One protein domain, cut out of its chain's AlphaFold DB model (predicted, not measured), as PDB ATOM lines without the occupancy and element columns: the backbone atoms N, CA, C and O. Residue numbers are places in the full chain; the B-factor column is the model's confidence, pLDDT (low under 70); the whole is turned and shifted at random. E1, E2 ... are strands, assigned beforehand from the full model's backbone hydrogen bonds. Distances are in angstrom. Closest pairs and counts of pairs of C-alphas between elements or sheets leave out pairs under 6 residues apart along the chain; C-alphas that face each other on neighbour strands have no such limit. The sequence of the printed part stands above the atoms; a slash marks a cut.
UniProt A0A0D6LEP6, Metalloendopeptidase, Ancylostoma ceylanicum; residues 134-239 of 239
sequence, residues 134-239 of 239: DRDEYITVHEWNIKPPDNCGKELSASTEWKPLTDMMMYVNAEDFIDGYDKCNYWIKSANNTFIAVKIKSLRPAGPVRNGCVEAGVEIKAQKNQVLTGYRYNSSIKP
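This is residues 134 to 239 of the 239 residues of the protein "Metalloendopeptidase" of Ancylostoma ceylanicum (UniProt A0A0D6LEP6). Little regular structure: two thin layers made mostly of long loops, one built round the parallel strands E1 and E2, the other round the hairpin E3 and E4. The printed part has 106 residues, no named helix and strands E1, E2, E3, E4 in that order; it is all strand, with 16 residues in named elements. It is only just compact, close to loose, with a radius of gyration of the C-alphas of 15.4 A and spans of 47 by 33 by 29 A.

E1, residues 154 to 157, and E2, residues 186 to 189, are parallel at 24 degrees; N 156 and O 187 are within hydrogen-bond range at 2.8 A. E3, residues 217 to 220, and E4, residues 231 to 234, form an antiparallel hairpin at 165 degrees, with N 220 and O 231 2.8 A apart. E2 and E3 are apart.

E1 begins at C-alpha 154 (16.619, 1.480, -10.728) and is 9.9 A long, E2 9.6 A, E3 10.0 A; E4, 10.4 A, ends at C-alpha 234 (15.427, 10.369, 9.027).

The C-alphas of Glu 175 and Asn 193 are farthest apart, 47.6 A. The printed part has no cut. The links E1 to E2 and E2 to E3 are long. Mean pLDDT of the printed part is 71.8; residues 169 to 182 and 204 to 215 are among those under 70.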
ATOM      1  N   ASP A 134       5.935  21.971   3.150       71.06
ATOM      2  CA  ASP A 134       4.820  22.507   2.360       71.06
ATOM      3  C   ASP A 134       5.234  22.997   0.963       71.06
ATOM      4  O   ASP A 134       4.419  23.568   0.245       71.06
ATOM      5  N   ARG A 135       6.488  22.782   0.530       78.94
ATOM      6  CA  ARG A 135       6.980  23.306  -0.761       78.94
ATOM      7  C   ARG A 135       6.108  22.882  -1.949       78.94
ATOM      8  O   ARG A 135       6.009  23.636  -2.910       78.94
ATOM      9  N   ASP A 136       5.529  21.676  -1.895       77.38
ATOM     10  CA  ASP A 136       4.817  21.062  -3.019       77.38
ATOM     11  C   ASP A 136       3.476  21.797  -3.283       77.38
ATOM     12  O   ASP A 136       2.848  21.579  -4.315       77.38
ATOM     13  N   GLU A 137       3.062  22.708  -2.388       83.81
ATOM     14  CA  GLU A 137       1.953  23.654  -2.592       83.81
ATOM     15  C   GLU A 137       2.353  24.885  -3.429       83.81
ATOM     16  O   GLU A 137       1.489  25.548  -4.000       83.81
ATOM     17  N   TYR A 138       3.651  25.202  -3.512       84.12
ATOM     18  CA  TYR A 138       4.167  26.435  -4.126       84.12
ATOM     19  C   TYR A 138       5.027  26.180  -5.366       84.12
ATOM     20  O   TYR A 138       5.069  27.018  -6.266       84.12
ATOM     21  N   ILE A 139       5.739  25.051  -5.414       79.88
ATOM     22  CA  ILE A 139       6.636  24.693  -6.515       79.88
ATOM     23  C   ILE A 139       6.383  23.263  -6.982       79.88
ATOM     24  O   ILE A 139       6.043  22.380  -6.202       79.88
ATOM     25  N   THR A 140       6.608  23.017  -8.273       80.75
ATOM     26  CA  THR A 140       6.669  21.663  -8.832       80.75
ATOM     27  C   THR A 140       8.113  21.333  -9.169       80.75
ATOM     28  O   THR A 140       8.734  22.000  -9.995       80.75
ATOM     29  N   VAL A 141       8.654  20.293  -8.537       75.19
ATOM     30  CA  VAL A 141       9.992  19.785  -8.850       75.19
ATOM     31  C   VAL A 141       9.876  18.745  -9.960       75.19
ATOM     32  O   VAL A 141       9.349  17.651  -9.766       75.19
ATOM     33  N   HIS A 142      10.376  19.088 -11.143       76.56
ATOM     34  CA  HIS A 142      10.470  18.164 -12.268       76.56
ATOM     35  C   HIS A 142      11.677  17.240 -12.083       76.56
ATOM     36  O   HIS A 142      12.764  17.526 -12.578       76.56
ATOM     37  N   GLU A 143      11.493  16.138 -11.348       71.38
ATOM     38  CA  GLU A 143      12.593  15.244 -10.948       71.38
ATOM     39  C   GLU A 143      13.403  14.683 -12.128       71.38
ATOM     40  O   GLU A 143      14.591  14.422 -11.981       71.38
ATOM     41  N   TRP A 144      12.807  14.559 -13.318       69.69
ATOM     42  CA  TRP A 144      13.508  14.120 -14.533       69.69
ATOM     43  C   TRP A 144      14.559  15.118 -15.051       69.69
ATOM     44  O   TRP A 144      15.381  14.747 -15.882       69.69
ATOM     45  N   ASN A 145      14.538  16.368 -14.575       72.94
ATOM     46  CA  ASN A 145      15.550  17.383 -14.880       72.94
ATOM     47  C   ASN A 145      16.689  17.412 -13.845       72.94
ATOM     48  O   ASN A 145      17.638  18.178 -14.010       72.94
ATOM     49  N   ILE A 146      16.603  16.618 -12.772       71.69
ATOM     50  CA  ILE A 146      17.659  16.509 -11.764       71.69
ATOM     51  C   ILE A 146      18.631  15.431 -12.228       71.69
ATOM     52  O   ILE A 146      18.226  14.302 -12.507       71.69
ATOM     53  N   LYS A 147      19.921  15.769 -12.311       69.00
ATOM     54  CA  LYS A 147      20.959  14.790 -12.634       69.00
ATOM     55  C   LYS A 147      21.020  13.752 -11.499       69.00
ATOM     56  O   LYS A 147      21.311  14.145 -10.371       69.00
ATOM     57  N   PRO A 148      20.751  12.462 -11.763       66.88
ATOM     58  CA  PRO A 148      20.885  11.442 -10.736       66.88
ATOM     59  C   PRO A 148      22.370  11.247 -10.383       66.88
ATOM     60  O   PRO A 148      23.222  11.382 -11.271       66.88
ATOM     61  N   PRO A 149      22.689  10.908  -9.123       67.94
ATOM     62  CA  PRO A 149      24.023  10.450  -8.752       67.94
ATOM     63  C   PRO A 149      24.460   9.240  -9.587       67.94
ATOM     64  O   PRO A 149      23.636   8.421 -10.013       67.94
ATOM     65  N   ASP A 150      25.768   9.108  -9.805       70.00
ATOM     66  CA  ASP A 150      26.320   7.996 -10.578       70.00
ATOM     67  C   ASP A 150      25.976   6.649  -9.916       70.00
ATOM     68  O   ASP A 150      26.110   6.470  -8.706       70.00
ATOM     69  N   ASN A 151      25.561   5.670 -10.727       70.69
ATOM     70  CA  ASN A 151      25.215   4.305 -10.304       70.69
ATOM     71  C   ASN A 151      24.044   4.172  -9.314       70.69
ATOM     72  O   ASN A 151      23.914   3.115  -8.689       70.69
ATOM     73  N   CYS A 152      23.167   5.172  -9.192       75.75
ATOM     74  CA  CYS A 152      22.019   5.073  -8.300       75.75
ATOM     75  C   CYS A 152      20.661   5.141  -9.012       75.75
ATOM     76  O   CYS A 152      20.489   5.764 -10.057       75.75
ATOM     77  N   GLY A 153      19.682   4.472  -8.401       76.44
ATOM     78  CA  GLY A 153      18.305   4.398  -8.874       76.44
ATOM     79  C   GLY A 153      18.058   3.366  -9.980       76.44
ATOM     80  O   GLY A 153      18.766   3.277 -10.978       76.44
ATOM     81  N   LYS A 154      17.032   2.531  -9.780       82.25
ATOM     82  CA  LYS A 154      16.619   1.480 -10.728       82.25
ATOM     83  C   LYS A 154      15.185   1.035 -10.485       82.25
ATOM     84  O   LYS A 154      14.640   1.189  -9.386       82.25
ATOM     85  N   GLU A 155      14.600   0.416 -11.501       84.69
ATOM     86  CA  GLU A 155      13.398  -0.389 -11.314       84.69
ATOM     87  C   GLU A 155      13.766  -1.738 -10.681       84.69
ATOM     88  O   GLU A 155      14.746  -2.385 -11.055       84.69
ATOM     89  N   LEU A 156      12.978  -2.160  -9.697       85.81
ATOM     90  CA  LEU A 156      13.149  -3.405  -8.961       85.81
ATOM     91  C   LEU A 156      11.858  -4.212  -9.028       85.81
ATOM     92  O   LEU A 156      10.780  -3.671  -8.811       85.81
ATOM     93  N   SER A 157      11.964  -5.519  -9.241       88.12
ATOM     94  CA  SER A 157      10.822  -6.425  -9.107       88.12
ATOM     95  C   SER A 157      10.806  -7.035  -7.710       88.12
ATOM     96  O   SER A 157      11.753  -7.728  -7.312       88.12
ATOM     97  N   ALA A 158       9.727  -6.788  -6.974       88.56
ATOM     98  CA  ALA A 158       9.465  -7.426  -5.696       88.56
ATOM     99  C   ALA A 158       9.376  -8.951  -5.863       88.56
ATOM    100  O   ALA A 158       8.912  -9.463  -6.882       88.56
ATOM    101  N   SER A 159       9.828  -9.676  -4.844       88.69
ATOM    102  CA  SER A 159       9.726 -11.133  -4.743       88.69
ATOM    103  C   SER A 159       9.143 -11.529  -3.395       88.69
ATOM    104  O   SER A 159       9.080 -10.712  -2.480       88.69
ATOM    105  N   THR A 160       8.753 -12.795  -3.269       88.62
ATOM    106  CA  THR A 160       8.368 -13.393  -1.982       88.62
ATOM    107  C   THR A 160       9.538 -13.440  -0.998       88.62
ATOM    108  O   THR A 160       9.328 -13.348   0.205       88.62
ATOM    109  N   GLU A 161      10.768 -13.521  -1.512       90.31
ATOM    110  CA  GLU A 161      11.993 -13.474  -0.716       90.31
ATOM    111  C   GLU A 161      12.470 -12.040  -0.473       90.31
ATOM    112  O   GLU A 161      12.429 -11.192  -1.375       90.31
ATOM    113  N   TRP A 162      12.993 -11.792   0.731       87.62
ATOM    114  CA  TRP A 162      13.626 -10.524   1.087       87.62
ATOM    115  C   TRP A 162      14.908 -10.319   0.284       87.62
ATOM    116  O   TRP A 162      15.854 -11.098   0.384       87.62
ATOM    117  N   LYS A 163      14.969  -9.215  -0.461       87.12
ATOM    118  CA  LYS A 163      16.174  -8.788  -1.177       87.12
ATOM    119  C   LYS A 163      16.764  -7.557  -0.493       87.12
ATOM    120  O   LYS A 163      16.056  -6.555  -0.377       87.12
ATOM    121  N   PRO A 164      18.022  -7.603  -0.024       87.31
ATOM    122  CA  PRO A 164      18.661  -6.422   0.531       87.31
ATOM    123  C   PRO A 164      18.882  -5.387  -0.574       87.31
ATOM    124  O   PRO A 164      19.335  -5.715  -1.672       87.31
ATOM    125  N   LEU A 165      18.572  -4.132  -0.261       84.56
ATOM    126  CA  LEU A 165      18.943  -2.976  -1.063       84.56
ATOM    127  C   LEU A 165      19.900  -2.136  -0.225       84.56
ATOM    128  O   LEU A 165      19.512  -1.608   0.816       84.56
ATOM    129  N   THR A 166      21.142  -2.049  -0.685       83.12
ATOM    130  CA  THR A 166      22.160  -1.175  -0.111       83.12
ATOM    131  C   THR A 166      22.539  -0.184  -1.185       83.12
ATOM    132  O   THR A 166      22.892  -0.587  -2.292       83.12
ATOM    133  N   ASP A 167      22.453   1.090  -0.843       76.69
ATOM    134  CA  ASP A 167      22.929   2.173  -1.679       76.69
ATOM    135  C   ASP A 167      23.859   3.048  -0.849       76.69
ATOM    136  O   ASP A 167      23.689   3.187   0.367       76.69
ATOM    137  N   MET A 168      24.869   3.591  -1.509       71.56
ATOM    138  CA  MET A 168      25.819   4.511  -0.922       71.56
ATOM    139  C   MET A 168      25.787   5.769  -1.768       71.56
ATOM    140  O   MET A 168      26.395   5.842  -2.831       71.56
ATOM    141  N   MET A 169      25.074   6.767  -1.259       66.81
ATOM    142  CA  MET A 169      25.069   8.108  -1.823       66.81
ATOM    143  C   MET A 169      26.378   8.776  -1.388       66.81
ATOM    144  O   MET A 169      26.457   9.398  -0.331       66.81
ATOM    145  N   MET A 170      27.452   8.499  -2.127       55.16
ATOM    146  CA  MET A 170      28.751   9.150  -1.971       55.16
ATOM    147  C   MET A 170      28.933  10.171  -3.083       55.16
ATOM    148  O   MET A 170      28.708   9.847  -4.246       55.16
ATOM    149  N   TYR A 171      29.463  11.341  -2.730       53.12
ATOM    150  CA  TYR A 171      30.135  12.195  -3.698       53.12
ATOM    151  C   TYR A 171      31.649  12.051  -3.596       53.12
ATOM    152  O   TYR A 171      32.271  12.243  -2.549       53.12
ATOM    153  N   VAL A 172      32.220  11.717  -4.749       44.16
ATOM    154  CA  VAL A 172      33.565  12.089  -5.170       44.16
ATOM    155  C   VAL A 172      33.613  13.620  -5.254       44.16
ATOM    156  O   VAL A 172      32.833  14.224  -5.978       44.16
ATOM    157  N   ASN A 173      34.539  14.217  -4.502       44.72
ATOM    158  CA  ASN A 173      34.919  15.637  -4.503       44.72
ATOM    159  C   ASN A 173      33.893  16.609  -3.887       44.72
ATOM    160  O   ASN A 173      33.111  17.261  -4.571       44.72
ATOM    161  N   ALA A 174      34.016  16.811  -2.571       45.06
ATOM    162  CA  ALA A 174      33.347  17.870  -1.803       45.06
ATOM    163  C   ALA A 174      33.642  19.307  -2.295       45.06
ATOM    164  O   ALA A 174      33.089  20.255  -1.754       45.06
ATOM    165  N   GLU A 175      34.512  19.486  -3.292       47.72
ATOM    166  CA  GLU A 175      34.855  20.788  -3.876       47.72
ATOM    167  C   GLU A 175      33.880  21.238  -4.979       47.72
ATOM    168  O   GLU A 175      33.861  22.423  -5.310       47.72
ATOM    169  N   ASP A 176      33.075  20.326  -5.543       47.84
ATOM    170  CA  ASP A 176      32.240  20.617  -6.720       47.84
ATOM    171  C   ASP A 176      30.771  20.934  -6.377       47.84
ATOM    172  O   ASP A 176      30.105  21.628  -7.145       47.84
ATOM    173  N   PHE A 177      30.259  20.485  -5.224       50.66
ATOM    174  CA  PHE A 177      28.887  20.761  -4.769       50.66
ATOM    175  C   PHE A 177      28.848  20.970  -3.261       50.66
ATOM    176  O   PHE A 177      28.670  20.049  -2.470       50.66
ATOM    177  N   ILE A 178      29.039  22.223  -2.880       54.41
ATOM    178  CA  ILE A 178      29.186  22.629  -1.488       54.41
ATOM    179  C   ILE A 178      27.816  22.908  -0.816       54.41
ATOM    180  O   ILE A 178      27.725  22.935   0.409       54.41
ATOM    181  N   ASP A 179      26.740  22.973  -1.612       54.69
ATOM    182  CA  ASP A 179      25.371  23.275  -1.166       54.69
ATOM    183  C   ASP A 179      24.298  22.443  -1.919       54.69
ATOM    184  O   ASP A 179      23.245  22.930  -2.334       54.69
ATOM    185  N   GLY A 180      24.613  21.172  -2.203       56.47
ATOM    186  CA  GLY A 180      23.757  20.252  -2.962       56.47
ATOM    187  C   GLY A 180      22.991  19.252  -2.092       56.47
ATOM    188  O   GLY A 180      23.385  18.948  -0.969       56.47
ATOM    189  N   TYR A 181      21.910  18.690  -2.640       59.44
ATOM    190  CA  TYR A 181      21.310  17.460  -2.127       59.44
ATOM    191  C   TYR A 181      21.302  16.411  -3.234       59.44
ATOM    192  O   TYR A 181      20.970  16.709  -4.382       59.44
ATOM    193  N   ASP A 182      21.610  15.178  -2.861       65.94
ATOM    194  CA  ASP A 182      21.499  14.042  -3.758       65.94
ATOM    195  C   ASP A 182      20.197  13.309  -3.520       65.94
ATOM    196  O   ASP A 182      19.728  13.164  -2.386       65.94
ATOM    197  N   LYS A 183      19.619  12.799  -4.602       73.94
ATOM    198  CA  LYS A 183      18.432  11.959  -4.535       73.94
ATOM    199  C   LYS A 183      18.589  10.764  -5.456       73.94
ATOM    200  O   LYS A 183      18.835  10.913  -6.648       73.94
ATOM    201  N   CYS A 184      18.379   9.582  -4.890       77.25
ATOM    202  CA  CYS A 184      18.309   8.329  -5.625       77.25
ATOM    203  C   CYS A 184      16.897   7.773  -5.513       77.25
ATOM    204  O   CYS A 184      16.385   7.545  -4.416       77.25
ATOM    205  N   ASN A 185      16.261   7.565  -6.660       82.75
ATOM    206  CA  ASN A 185      14.893   7.079  -6.727       82.75
ATOM    207  C   ASN A 185      14.874   5.594  -7.111       82.75
ATOM    208  O   ASN A 185      15.606   5.159  -7.996       82.75
ATOM    209  N   TYR A 186      14.017   4.809  -6.461       85.88
ATOM    210  CA  TYR A 186      13.846   3.382  -6.730       85.88
ATOM    211  C   TYR A 186      12.377   3.060  -6.966       85.88
ATOM    212  O   TYR A 186      11.519   3.420  -6.162       85.88
ATOM    213  N   TRP A 187      12.092   2.322  -8.038       86.75
ATOM    214  CA  TRP A 187      10.731   1.950  -8.417       86.75
ATOM    215  C   TRP A 187      10.540   0.463  -8.190       86.75
ATOM    216  O   TRP A 187      10.914  -0.358  -9.027       86.75
ATOM    217  N   ILE A 188       9.975   0.106  -7.040       88.50
ATOM    218  CA  ILE A 188       9.687  -1.289  -6.710       88.50
ATOM    219  C   ILE A 188       8.319  -1.647  -7.296       88.50
ATOM    220  O   ILE A 188       7.298  -1.099  -6.890       88.50
ATOM    221  N   LYS A 189       8.303  -2.563  -8.262       87.75
ATOM    222  CA  LYS A 189       7.107  -3.077  -8.932       87.75
ATOM    223  C   LYS A 189       6.771  -4.468  -8.403       87.75
ATOM    224  O   LYS A 189       7.661  -5.261  -8.108       87.75
ATOM    225  N   SER A 190       5.487  -4.787  -8.323       89.31
ATOM    226  CA  SER A 190       4.994  -6.119  -7.972       89.31
ATOM    227  C   SER A 190       3.830  -6.514  -8.882       89.31
ATOM    228  O   SER A 190       3.285  -5.679  -9.606       89.31
ATOM    229  N   ALA A 191       3.472  -7.799  -8.891       88.69
ATOM    230  CA  ALA A 191       2.315  -8.276  -9.644       88.69
ATOM    231  C   ALA A 191       1.010  -7.653  -9.115       88.69
ATOM    232  O   ALA A 191       0.919  -7.269  -7.945       88.69
ATOM    233  N   ASN A 192      -0.026  -7.591  -9.953       87.31
ATOM    234  CA  ASN A 192      -1.339  -7.104  -9.524       87.31
ATOM    235  C   ASN A 192      -1.854  -7.882  -8.299       87.31
ATOM    236  O   ASN A 192      -1.624  -9.085  -8.179       87.31
ATOM    237  N   ASN A 193      -2.580  -7.194  -7.414       86.75
ATOM    238  CA  ASN A 193      -3.142  -7.742  -6.171       86.75
ATOM    239  C   ASN A 193      -2.103  -8.269  -5.163       86.75
ATOM    240  O   ASN A 193      -2.414  -9.128  -4.341       86.75
ATOM    241  N   THR A 194      -0.877  -7.745  -5.198       85.69
ATOM    242  CA  THR A 194       0.153  -8.021  -4.188       85.69
ATOM    243  C   THR A 194       0.525  -6.750  -3.428       85.69
ATOM    244  O   THR A 194       0.278  -5.640  -3.900       85.69
ATOM    245  N   PHE A 195       1.129  -6.912  -2.251       85.31
ATOM    246  CA  PHE A 195       1.641  -5.805  -1.442       85.31
ATOM    247  C   PHE A 195       3.167  -5.842  -1.405       85.31
ATOM    248  O   PHE A 195       3.769  -6.914  -1.346       85.31
ATOM    249  N   ILE A 196       3.787  -4.665  -1.403       87.38
ATOM    250  CA  ILE A 196       5.234  -4.515  -1.248       87.38
ATOM    251  C   ILE A 196       5.520  -4.175   0.212       87.38
ATOM    252  O   ILE A 196       5.001  -3.192   0.739       87.38
ATOM    253  N   ALA A 197       6.374  -4.971   0.852       88.31
ATOM    254  CA  ALA A 197       6.904  -4.676   2.176       88.31
ATOM    255  C   ALA A 197       8.315  -4.087   2.053       88.31
ATOM    256  O   ALA A 197       9.179  -4.651   1.382       88.31
ATOM    257  N   VAL A 198       8.560  -2.965   2.733       86.81
ATOM    258  CA  VAL A 198       9.879  -2.322   2.815       86.81
ATOM    259  C   VAL A 198      10.273  -2.218   4.281       86.81
ATOM    260  O   VAL A 198       9.481  -1.784   5.114       86.81
ATOM    261  N   LYS A 199      11.508  -2.612   4.602       87.25
ATOM    262  CA  LYS A 199      12.072  -2.485   5.947       87.25
ATOM    263  C   LYS A 199      13.383  -1.719   5.884       87.25
ATOM    264  O   LYS A 199      14.367  -2.217   5.343       87.25
ATOM    265  N   ILE A 200      13.405  -0.537   6.492       85.94
ATOM    266  CA  ILE A 200      14.626   0.252   6.649       85.94
ATOM    267  C   ILE A 200      15.483  -0.426   7.726       85.94
ATOM    268  O   ILE A 200      15.088  -0.513   8.887       85.94
ATOM    269  N   LYS A 201      16.632  -0.982   7.324       84.44
ATOM    270  CA  LYS A 201      17.563  -1.681   8.229       84.44
ATOM    271  C   LYS A 201      18.516  -0.724   8.935       84.44
ATOM    272  O   LYS A 201      18.747  -0.865  10.130       84.44
ATOM    273  N   SER A 202      19.080   0.218   8.191       81.06
ATOM    274  CA  SER A 202      19.999   1.225   8.710       81.06
ATOM    275  C   SER A 202      20.062   2.399   7.752       81.06
ATOM    276  O   SER A 202      20.195   2.195   6.549       81.06
ATOM    277  N   LEU A 203      20.051   3.605   8.306       75.69
ATOM    278  CA  LEU A 203      20.414   4.826   7.608       75.69
ATOM    279  C   LEU A 203      21.544   5.460   8.393       75.69
ATOM    280  O   LEU A 203      21.414   5.703   9.592       75.69
ATOM    281  N   ARG A 204      22.681   5.640   7.730       69.88
ATOM    282  CA  ARG A 204      23.854   6.274   8.314       69.88
ATOM    283  C   ARG A 204      24.240   7.422   7.392       69.88
ATOM    284  O   ARG A 204      24.462   7.146   6.214       69.88
ATOM    285  N   PRO A 205      24.313   8.667   7.884       62.97
ATOM    286  CA  PRO A 205      24.929   9.729   7.106       62.97
ATOM    287  C   PRO A 205      26.373   9.331   6.773       62.97
ATOM    288  O   PRO A 205      27.079   8.738   7.601       62.97
ATOM    289  N   ALA A 206      26.780   9.566   5.528       53.16
ATOM    290  CA  ALA A 206      28.098   9.192   5.038       53.16
ATOM    291  C   ALA A 206      29.155  10.136   5.624       53.16
ATOM    292  O   ALA A 206      29.333  11.248   5.146       53.16
ATOM    293  N   GLY A 207      29.868   9.683   6.660       51.03
ATOM    294  CA  GLY A 207      31.012  10.405   7.225       51.03
ATOM    295  C   GLY A 207      30.686  11.818   7.738       51.03
ATOM    296  O   GLY A 207      29.521  12.199   7.853       51.03
ATOM    297  N   PRO A 208      31.706  12.606   8.113       45.44
ATOM    298  CA  PRO A 208      31.507  13.987   8.521       45.44
ATOM    299  C   PRO A 208      31.223  14.829   7.275       45.44
ATOM    300  O   PRO A 208      32.139  15.401   6.687       45.44
ATOM    301  N   VAL A 209      29.958  14.911   6.865       45.62
ATOM    302  CA  VAL A 209      29.504  15.990   5.984       45.62
ATOM    303  C   VAL A 209      29.651  17.272   6.803       45.62
ATOM    304  O   VAL A 209      28.853  17.553   7.694       45.62
ATOM    305  N   ARG A 210      30.775  17.975   6.619       48.22
ATOM    306  CA  ARG A 210      31.138  19.133   7.449       48.22
ATOM    307  C   ARG A 210      30.334  20.380   7.102       48.22
ATOM    308  O   ARG A 210      30.316  21.276   7.928       48.22
ATOM    309  N   ASN A 211      29.655  20.409   5.956       46.41
ATOM    310  CA  ASN A 211      28.933  21.563   5.428       46.41
ATOM    311  C   ASN A 211      27.532  21.100   4.995       46.41
ATOM    312  O   ASN A 211      27.436  20.189   4.179       46.41
ATOM    313  N   GLY A 212      26.462  21.664   5.560       50.31
ATOM    314  CA  GLY A 212      25.076  21.266   5.261       50.31
ATOM    315  C   GLY A 212      24.419  20.262   6.228       50.31
ATOM    316  O   GLY A 212      24.918  19.972   7.319       50.31
ATOM    317  N   CYS A 213      23.229  19.774   5.850       52.12
ATOM    318  CA  CYS A 213      22.434  18.824   6.635       52.12
ATOM    319  C   CYS A 213      23.159  17.482   6.801       52.12
ATOM    320  O   CYS A 213      23.308  16.722   5.850       52.12
ATOM    321  N   VAL A 214      23.513  17.131   8.038       55.72
ATOM    322  CA  VAL A 214      24.124  15.836   8.411       55.72
ATOM    323  C   VAL A 214      23.122  14.673   8.449       55.72
ATOM    324  O   VAL A 214      23.341  13.665   9.121       55.72
ATOM    325  N   GLU A 215      21.989  14.816   7.769       60.97
ATOM    326  CA  GLU A 215      20.837  13.935   7.903       60.97
ATOM    327  C   GLU A 215      20.642  13.109   6.632       60.97
ATOM    328  O   GLU A 215      20.487  13.647   5.540       60.97
ATOM    329  N   ALA A 216      20.624  11.785   6.778       70.06
ATOM    330  CA  ALA A 216      20.197  10.879   5.723       70.06
ATOM    331  C   ALA A 216      18.697  10.603   5.871       70.06
ATOM    332  O   ALA A 216      18.217  10.280   6.962       70.06
ATOM    333  N   GLY A 217      17.960  10.686   4.765       76.19
ATOM    334  CA  GLY A 217      16.519  10.470   4.740       76.19
ATOM    335  C   GLY A 217      16.094   9.435   3.707       76.19
ATOM    336  O   GLY A 217      16.716   9.293   2.659       76.19
ATOM    337  N   VAL A 218      15.002   8.731   3.990       80.31
ATOM    338  CA  VAL A 218      14.272   7.923   3.006       80.31
ATOM    339  C   VAL A 218      12.837   8.415   2.952       80.31
ATOM    340  O   VAL A 218      12.182   8.544   3.984       80.31
ATOM    341  N   GLU A 219      12.346   8.660   1.740       82.50
ATOM    342  CA  GLU A 219      10.940   8.935   1.468       82.50
ATOM    343  C   GLU A 219      10.325   7.748   0.717       82.50
ATOM    344  O   GLU A 219      10.748   7.407  -0.386       82.50
ATOM    345  N   ILE A 220       9.304   7.119   1.301       84.94
ATOM    346  CA  ILE A 220       8.539   6.040   0.677       84.94
ATOM    347  C   ILE A 220       7.251   6.625   0.106       84.94
ATOM    348  O   ILE A 220       6.313   6.968   0.832       84.94
ATOM    349  N   LYS A 221       7.177   6.684  -1.221       82.50
ATOM    350  CA  LYS A 221       5.990   7.139  -1.944       82.50
ATOM    351  C   LYS A 221       5.106   5.950  -2.337       82.50
ATOM    352  O   LYS A 221       5.220   5.386  -3.418       82.50
ATOM    353  N   ALA A 222       4.194   5.567  -1.443       84.19
ATOM    354  CA  ALA A 222       3.243   4.470  -1.676       84.19
ATOM    355  C   ALA A 222       1.953   4.903  -2.409       84.19
ATOM    356  O   ALA A 222       1.060   4.092  -2.643       84.19
ATOM    357  N   GLN A 223       1.821   6.193  -2.729       77.75
ATOM    358  CA  GLN A 223       0.587   6.791  -3.242       77.75
ATOM    359  C   GLN A 223       0.530   6.725  -4.773       77.75
ATOM    360  O   GLN A 223       1.563   6.737  -5.432       77.75
ATOM    361  N   LYS A 224      -0.663   6.728  -5.384       77.00
ATOM    362  CA  LYS A 224      -0.767   6.760  -6.859       77.00
ATOM    363  C   LYS A 224      -0.135   8.027  -7.445       77.00
ATOM    364  O   LYS A 224       0.521   7.963  -8.480       77.00
ATOM    365  N   ASN A 225      -0.339   9.165  -6.781       74.31
ATOM    366  CA  ASN A 225       0.296  10.416  -7.161       74.31
ATOM    367  C   ASN A 225       1.667  10.539  -6.485       74.31
ATOM    368  O   ASN A 225       1.760  10.828  -5.295       74.31
ATOM    369  N   GLN A 226       2.721  10.321  -7.265       70.06
ATOM    370  CA  GLN A 226       4.107  10.317  -6.797       70.06
ATOM    371  C   GLN A 226       4.694  11.731  -6.624       70.06
ATOM    372  O   GLN A 226       5.791  11.868  -6.094       70.06
ATOM    373  N   VAL A 227       3.974  12.795  -7.009       65.38
ATOM    374  CA  VAL A 227       4.421  14.176  -6.734       65.38
ATOM    375  C   VAL A 227       4.159  14.596  -5.287       65.38
ATOM    376  O   VAL A 227       4.802  15.510  -4.791       65.38
ATOM    377  N   LEU A 228       3.245  13.912  -4.591       65.38
ATOM    378  CA  LEU A 228       2.919  14.206  -3.200       65.38
ATOM    379  C   LEU A 228       3.985  13.652  -2.257       65.38
ATOM    380  O   LEU A 228       4.620  12.627  -2.536       65.38
ATOM    381  N   THR A 229       4.136  14.305  -1.108       68.06
ATOM    382  CA  THR A 229       5.020  13.840  -0.041       68.06
ATOM    383  C   THR A 229       4.586  12.459   0.482       68.06
ATOM    384  O   THR A 229       3.417  12.209   0.778       68.06
ATOM    385  N   GLY A 230       5.548  11.538   0.547       73.31
ATOM    386  CA  GLY A 230       5.399  10.179   1.062       73.31
ATOM    387  C   GLY A 230       5.778  10.048   2.538       73.31
ATOM    388  O   GLY A 230       6.027  11.030   3.234       73.31
ATOM    389  N   TYR A 231       5.860   8.810   3.021       78.62
ATOM    390  CA  TYR A 231       6.317   8.516   4.380       78.62
ATOM    391  C   TYR A 231       7.814   8.805   4.499       78.62
ATOM    392  O   TYR A 231       8.596   8.246   3.734       78.62
ATOM    393  N   ARG A 232       8.228   9.652   5.446       77.00
ATOM    394  CA  ARG A 232       9.636  10.037   5.628       77.00
ATOM    395  C   ARG A 232      10.231   9.397   6.878       77.00
ATOM    396  O   ARG A 232       9.599   9.374   7.928       77.00
ATOM    397  N   TYR A 233      11.463   8.920   6.759       75.25
ATOM    398  CA  TYR A 233      12.288   8.461   7.872       75.25
ATOM    399  C   TYR A 233      13.649   9.156   7.800       75.25
ATOM    400  O   TYR A 233      14.218   9.256   6.714       75.25
ATOM    401  N   ASN A 234      14.179   9.608   8.937       69.56
ATOM    402  CA  ASN A 234      15.427  10.369   9.027       69.56
ATOM    403  C   ASN A 234      16.400   9.713  10.023       69.56
ATOM    404  O   ASN A 234      15.981   9.241  11.077       69.56
ATOM    405  N   SER A 235      17.697   9.708   9.709       65.19
ATOM    406  CA  SER A 235      18.774   9.209  10.571       65.19
ATOM    407  C   SER A 235      18.878   9.880  11.948       65.19
ATOM    408  O   SER A 235      19.428   9.274  12.865       65.19
ATOM    409  N   SER A 236      18.369  11.102  12.109       55.41
ATOM    410  CA  SER A 236      18.401  11.852  13.379       55.41
ATOM    411  C   SER A 236      17.351  11.388  14.385       55.41
ATOM    412  O   SER A 236      17.466  11.650  15.583       55.41
ATOM    413  N   ILE A 237      16.325  10.688  13.902       46.88
ATOM    414  CA  ILE A 237      15.249  10.142  14.718       46.88
ATOM    415  C   ILE A 237      15.647   8.701  15.041       46.88
ATOM    416  O   ILE A 237      15.562   7.808  14.196       46.88
ATOM    417  N   LYS A 238      16.159   8.476  16.258       34.47
ATOM    418  CA  LYS A 238      16.327   7.109  16.762       34.47
ATOM    419  C   LYS A 238      14.934   6.513  17.024       34.47
ATOM    420  O   LYS A 238      14.089   7.250  17.532       34.47
ATOM    421  N   PRO A 239      14.702   5.242  16.652       35.44
ATOM    422  CA  PRO A 239      13.445   4.557  16.935       35.44
ATOM    423  C   PRO A 239      13.182   4.442  18.437       35.44
ATOM    424  O   PRO A 239      14.170   4.435  19.214       35.44
TER     425      PRO A 239